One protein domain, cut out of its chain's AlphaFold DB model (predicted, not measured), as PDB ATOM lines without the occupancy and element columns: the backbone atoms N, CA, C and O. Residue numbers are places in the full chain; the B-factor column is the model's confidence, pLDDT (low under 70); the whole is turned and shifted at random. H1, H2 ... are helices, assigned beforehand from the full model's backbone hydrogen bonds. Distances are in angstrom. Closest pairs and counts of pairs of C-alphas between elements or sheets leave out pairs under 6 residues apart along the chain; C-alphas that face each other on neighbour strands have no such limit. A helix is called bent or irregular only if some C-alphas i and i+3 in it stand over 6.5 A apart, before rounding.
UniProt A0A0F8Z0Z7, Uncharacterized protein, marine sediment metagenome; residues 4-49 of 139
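AT A GLANCE: This is residues 4 to 49 of the 139 residues of an uncharacterized protein of marine sediment metagenome (UniProt A0A0F8Z0Z7). Three helices are set in a row, with H2 in the middle: H1 lies side by side with H2 as a helical hairpin, and H3 crosses H2 steeply on its other side. H1 and H3 are kept apart by H2, and the whole makes a thin slab, only just flat, with spans of 25 by 25 by 14 A. The printed part has 46 residues, with three named helices in the order H1, H2, H3 along the chain and no named strand. The class is all helix, and 33 of the 46 printed residues are in these helices. The whole is compact, with a radius of gyration of the C-alphas of 10.1 A.

IN THESE COORDINATES: H1 is residues 4 to 14, from C-alpha 4 at (97.968, 119.441, 177.177) to C-alpha 14, 14.9 A away. H1 is irregular: C-alphas 9 and 12 are 7.1 A apart, and its line is a rough one. Residues 15 to 20 lead on to H2, residues 21 to 32, which is the longest helix by residues. H2 begins with C-alpha 21 at (109.163, 127.215, 160.346) and measures 16.1 A from first to last C-alpha. After residues 33 to 38 comes H3, residues 39 to 48, which measures 14.2 A and ends with C-alpha 48 at (97.518, 121.721, 149.044).

HOW THE PARTS SIT: H1 and H2 touch, and their closest C-alphas, those of Trp 13 and Gly 28, are 5.4 A apart. They form a helical hairpin, running opposite ways at a shallow tilt of 31 degrees, with 10.2 A from centre to centre. H2 and H3 touch as well, and their closest C-alphas are those of Val 27 and Ala 42, 5.0 A apart. These two run opposite ways at a steep tilt of 60 degrees, with 9.0 A from centre to centre. H1 and H3 are apart. In H2 and H3 every O i to N i+4 pair is within hydrogen-bond range, while in H1 it is 5 of 7.

THE WHOLE: The two C-alphas farthest apart are those of Glu 4 and Glu 48, at 28.2 A. The first and last printed C-alphas, those of Glu 4 and Ala 49, are 25.9 A apart. The printed part has no cut. The links from H1 to H2 and from H2 to H3 are both short, with 6 residues each. The mean pLDDT of the printed part is 87.1, and one printed residue, Ala 49, is under 70.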
ATOM      1  N   GLU A   4      96.632 119.703 176.636       88.81
ATOM      2  CA  GLU A   4      97.968 119.441 177.177       88.81
ATOM      3  C   GLU A   4      98.743 118.443 176.315       88.81
ATOM      4  O   GLU A   4      99.886 118.716 175.950       88.81
ATOM      5  N   ASP A   5      98.102 117.352 175.895       88.44
ATOM      6  CA  ASP A   5      98.710 116.339 175.022       88.44
ATOM      7  C   ASP A   5      99.041 116.903 173.640       88.44
ATOM      8  O   ASP A   5     100.124 116.665 173.105       88.44
ATOM      9  N   TYR A   6      98.152 117.738 173.094       90.19
ATOM     10  CA  TYR A   6      98.402 118.449 171.842       90.19
ATOM     11  C   TYR A   6      99.606 119.386 171.960       90.19
ATOM     12  O   TYR A   6     100.457 119.441 171.074       90.19
ATOM     13  N   THR A   7      99.702 120.113 173.077       90.25
ATOM     14  CA  THR A   7     100.823 121.025 173.321       90.25
ATOM     15  C   THR A   7     102.131 120.248 173.417       90.25
ATOM     16  O   THR A   7     103.094 120.623 172.750       90.25
ATOM     17  N   LYS A   8     102.156 119.135 174.163       93.94
ATOM     18  CA  LYS A   8     103.324 118.246 174.262       93.94
ATOM     19  C   LYS A   8     103.744 117.708 172.893       93.94
ATOM     20  O   LYS A   8     104.923 117.784 172.555       93.94
ATOM     21  N   CYS A   9     102.787 117.260 172.083       93.06
ATOM     22  CA  CYS A   9     103.036 116.785 170.722       93.06
ATOM     23  C   CYS A   9     103.611 117.879 169.804       93.06
ATOM     24  O   CYS A   9     104.466 117.600 168.969       93.06
ATOM     25  N   MET A  10     103.194 119.140 169.972       93.12
ATOM     26  CA  MET A  10     103.635 120.260 169.129       93.12
ATOM     27  C   MET A  10     105.030 120.804 169.465       93.12
ATOM     28  O   MET A  10     105.635 121.463 168.621       93.12
ATOM     29  N   ILE A  11     105.554 120.579 170.677       91.38
ATOM     30  CA  ILE A  11     106.838 121.155 171.128       91.38
ATOM     31  C   ILE A  11     107.998 120.897 170.147       91.38
ATOM     32  O   ILE A  11     108.709 121.857 169.843       91.38
ATOM     33  N   PRO A  12     108.207 119.676 169.612       89.88
ATOM     34  CA  PRO A  12     109.278 119.409 168.649       89.88
ATOM     35  C   PRO A  12     109.160 120.254 167.375       89.88
ATOM     36  O   PRO A  12     110.152 120.798 166.896       89.88
ATOM     37  N   TRP A  13     107.935 120.451 166.888       90.31
ATOM     38  CA  TRP A  13     107.624 121.180 165.654       90.31
ATOM     39  C   TRP A  13     107.711 122.703 165.795       90.31
ATOM     40  O   TRP A  13     107.762 123.424 164.798       90.31
ATOM     41  N   MET A  14     107.722 123.210 167.031       83.81
ATOM     42  CA  MET A  14     107.836 124.639 167.337       83.81
ATOM     43  C   MET A  14     109.282 125.102 167.563       83.81
ATOM     44  O   MET A  14     109.520 126.312 167.617       83.81
ATOM     45  N   LYS A  15     110.241 124.174 167.703       82.94
ATOM     46  CA  LYS A  15     111.654 124.486 167.957       82.94
ATOM     47  C   LYS A  15     112.391 124.913 166.676       82.94
ATOM     48  O   LYS A  15     112.242 124.325 165.606       82.94
ATOM     49  N   GLY A  16     113.252 125.921 166.817       73.69
ATOM     50  CA  GLY A  16     114.106 126.445 165.746       73.69
ATOM     51  C   GLY A  16     113.498 127.610 164.950       73.69
ATOM     52  O   GLY A  16     112.283 127.802 164.895       73.69
ATOM     53  N   GLY A  17     114.376 128.413 164.346       76.69
ATOM     54  CA  GLY A  17     114.035 129.491 163.409       76.69
ATOM     55  C   GLY A  17     114.111 129.037 161.945       76.69
ATOM     56  O   GLY A  17     114.324 127.856 161.675       76.69
ATOM     57  N   GLY A  18     113.929 129.971 161.009       79.69
ATOM     58  CA  GLY A  18     114.128 129.745 159.571       79.69
ATOM     59  C   GLY A  18     112.861 129.869 158.707       79.69
ATOM     60  O   GLY A  18     111.747 129.939 159.242       79.69
ATOM     61  N   PRO A  19     113.026 129.909 157.373       80.12
ATOM     62  CA  PRO A  19     111.928 130.072 156.413       80.12
ATOM     63  C   PRO A  19     110.904 128.926 156.488       80.12
ATOM     64  O   PRO A  19     109.697 129.171 156.430       80.12
ATOM     65  N   ASP A  20     111.357 127.707 156.786       82.25
ATOM     66  CA  ASP A  20     110.518 126.495 156.807       82.25
ATOM     67  C   ASP A  20     109.753 126.309 158.123       82.25
ATOM     68  O   ASP A  20     109.066 125.307 158.341       82.25
ATOM     69  N   ARG A  21     109.854 127.272 159.050       84.88
ATOM     70  CA  ARG A  21     109.163 127.215 160.346       84.88
ATOM     71  C   ARG A  21     107.650 127.071 160.173       84.88
ATOM     72  O   ARG A  21     107.014 126.345 160.931       84.88
ATOM     73  N   LYS A  22     107.067 127.755 159.184       84.19
ATOM     74  CA  LYS A  22     105.621 127.683 158.910       84.19
ATOM     75  C   LYS A  22     105.204 126.295 158.429       84.19
ATOM     76  O   LYS A  22     104.162 125.801 158.851       84.19
ATOM     77  N   GLN A  23     106.029 125.673 157.590       86.44
ATOM     78  CA  GLN A  23     105.763 124.350 157.043       86.44
ATOM     79  C   GLN A  23     105.886 123.279 158.128       86.44
ATOM     80  O   GLN A  23     104.931 122.540 158.347       86.44
ATOM     81  N   ARG A  24     106.974 123.289 158.911       89.00
ATOM     82  CA  ARG A  24     107.149 122.390 160.069       89.00
ATOM     83  C   ARG A  24     106.022 122.530 161.090       89.00
ATOM     84  O   ARG A  24     105.502 121.534 161.583       89.00
ATOM     85  N   PHE A  25     105.593 123.762 161.366       91.25
ATOM     86  CA  PHE A  25     104.457 124.005 162.251       91.25
ATOM     87  C   PHE A  25     103.157 123.409 161.698       91.25
ATOM     88  O   PHE A  25     102.388 122.815 162.450       91.25
ATOM     89  N   CYS A  26     102.900 123.566 160.398       90.56
ATOM     90  CA  CYS A  26     101.720 122.996 159.763       90.56
ATOM     91  C   CYS A  26     101.736 121.462 159.821       90.56
ATOM     92  O   CYS A  26     100.747 120.870 160.255       90.56
ATOM     93  N   VAL A  27     102.863 120.836 159.465       92.06
ATOM     94  CA  VAL A  27     103.048 119.376 159.495       92.06
ATOM     95  C   VAL A  27     102.794 118.837 160.902       92.06
ATOM     96  O   VAL A  27     101.922 117.987 161.094       92.06
ATOM     97  N   GLY A  28     103.445 119.431 161.907       92.31
ATOM     98  CA  GLY A  28     103.215 119.095 163.309       92.31
ATOM     99  C   GLY A  28     101.757 119.247 163.727       92.31
ATOM    100  O   GLY A  28     101.195 118.356 164.357       92.31
ATOM    101  N   ALA A  29     101.094 120.333 163.321       93.00
ATOM    102  CA  ALA A  29      99.690 120.555 163.654       93.00
ATOM    103  C   ALA A  29      98.773 119.487 163.042       93.00
ATOM    104  O   ALA A  29      97.802 119.079 163.681       93.00
ATOM    105  N   LYS A  30      99.057 119.016 161.823       92.94
ATOM    106  CA  LYS A  30      98.284 117.953 161.164       92.94
ATOM    107  C   LYS A  30      98.473 116.599 161.843       92.94
ATOM    108  O   LYS A  30      97.471 115.939 162.116       92.94
ATOM    109  N   LEU A  31      99.706 116.253 162.203       92.94
ATOM    110  CA  LEU A  31     100.028 115.027 162.939       92.94
ATOM    111  C   LEU A  31      99.418 115.038 164.343       92.94
ATOM    112  O   LEU A  31      98.642 114.156 164.704       92.94
ATOM    113  N   CYS A  32      99.670 116.097 165.112       92.19
ATOM    114  CA  CYS A  32      99.195 116.218 166.488       92.19
ATOM    115  C   CYS A  32      97.679 116.396 166.597       92.19
ATOM    116  O   CYS A  32      97.104 116.124 167.642       92.19
ATOM    117  N   SER A  33      96.990 116.852 165.549       90.56
ATOM    118  CA  SER A  33      95.518 116.878 165.543       90.56
ATOM    119  C   SER A  33      94.883 115.595 164.999       90.56
ATOM    120  O   SER A  33      93.656 115.520 164.957       90.56
ATOM    121  N   GLY A  34      95.687 114.603 164.595       88.50
ATOM    122  CA  GLY A  34      95.213 113.358 163.983       88.50
ATOM    123  C   GLY A  34      94.591 113.554 162.598       88.50
ATOM    124  O   GLY A  34      93.805 112.723 162.153       88.50
ATOM    125  N   LYS A  35      94.890 114.675 161.929       87.94
ATOM    126  CA  LYS A  35      94.383 114.998 160.583       87.94
ATOM    127  C   LYS A  35      95.226 114.384 159.470       87.94
ATOM    128  O   LYS A  35      94.753 114.318 158.341       87.94
ATOM    129  N   ALA A  36      96.450 113.978 159.785       90.50
ATOM    130  CA  ALA A  36      97.331 113.245 158.891       90.50
ATOM    131  C   ALA A  36      97.802 111.959 159.569       90.50
ATOM    132  O   ALA A  36      97.971 111.930 160.792       90.50
ATOM    133  N   ARG A  37      97.984 110.907 158.770       87.62
ATOM    134  CA  ARG A  37      98.422 109.587 159.263       87.62
ATOM    135  C   ARG A  37      99.937 109.489 159.412       87.62
ATOM    136  O   ARG A  37     100.414 108.783 160.293       87.62
ATOM    137  N   ASP A  38     100.666 110.206 158.567       92.31
ATOM    138  CA  ASP A  38     102.122 110.244 158.534       92.31
ATOM    139  C   ASP A  38     102.624 111.625 158.080       92.31
ATOM    140  O   ASP A  38     101.843 112.512 157.713       92.31
ATOM    141  N   GLU A  39     103.938 111.836 158.165       88.62
ATOM    142  CA  GLU A  39     104.573 113.107 157.802       88.62
ATOM    143  C   GLU A  39     104.354 113.475 156.329       88.62
ATOM    144  O   GLU A  39     104.144 114.648 156.027       88.62
ATOM    145  N   LYS A  40     104.312 112.494 155.418       88.88
ATOM    146  CA  LYS A  40     104.128 112.739 153.978       88.88
ATOM    147  C   LYS A  40     102.712 113.220 153.662       88.88
ATOM    148  O   LYS A  40     102.528 114.152 152.879       88.88
ATOM    149  N   ASP A  41     101.709 112.617 154.290       87.81
ATOM    150  CA  ASP A  41     100.310 113.040 154.221       87.81
ATOM    151  C   ASP A  41     100.137 114.442 154.833       87.81
ATOM    152  O   ASP A  41      99.480 115.313 154.260       87.81
ATOM    153  N   ALA A  42     100.813 114.718 155.951       89.12
ATOM    154  CA  ALA A  42     100.806 116.036 156.577       89.12
ATOM    155  C   ALA A  42     101.436 117.117 155.681       89.12
ATOM    156  O   ALA A  42     100.861 118.198 155.538       89.12
ATOM    157  N   GLU A  43     102.580 116.833 155.057       89.31
ATOM    158  CA  GLU A  43     103.242 117.727 154.102       89.31
ATOM    159  C   GLU A  43     102.349 118.029 152.906       89.31
ATOM    160  O   GLU A  43     102.128 119.200 152.588       89.31
ATOM    161  N   LYS A  44     101.761 116.991 152.301       88.88
ATOM    162  CA  LYS A  44     100.832 117.147 151.181       88.88
ATOM    163  C   LYS A  44      99.653 118.045 151.559       88.88
ATOM    164  O   LYS A  44      99.368 119.019 150.867       88.88
ATOM    165  N   GLN A  45      99.035 117.805 152.715       85.12
ATOM    166  CA  GLN A  45      97.941 118.642 153.212       85.12
ATOM    167  C   GLN A  45      98.357 120.084 153.532       85.12
ATOM    168  O   GLN A  45      97.509 120.977 153.531       85.12
ATOM    169  N   CYS A  46      99.623 120.320 153.865       84.94
ATOM    170  CA  CYS A  46     100.158 121.649 154.142       84.94
ATOM    171  C   CYS A  46     100.550 122.419 152.875       84.94
ATOM    172  O   CYS A  46     100.580 123.649 152.916       84.94
ATOM    173  N   LEU A  47     100.818 121.714 151.775       83.75
ATOM    174  CA  LEU A  47     101.068 122.289 150.453       83.75
ATOM    175  C   LEU A  47      99.763 122.555 149.686       83.75
ATOM    176  O   LEU A  47      99.651 123.570 149.007       83.75
ATOM    177  N   GLU A  48      98.771 121.667 149.815       72.81
ATOM    178  CA  GLU A  48      97.518 121.721 149.044       72.81
ATOM    179  C   GLU A  48      96.414 122.560 149.702       72.81
ATOM    180  O   GLU A  48      95.521 123.053 149.014       72.81
ATOM    181  N   ALA A  49      96.441 122.754 151.024       59.59
ATOM    182  CA  ALA A  49      95.427 123.563 151.689       59.59
ATOM    183  C   ALA A  49      95.815 125.052 151.643       59.59
ATOM    184  O   ALA A  49      96.752 125.445 152.348       59.59
TER     185      ALA A  49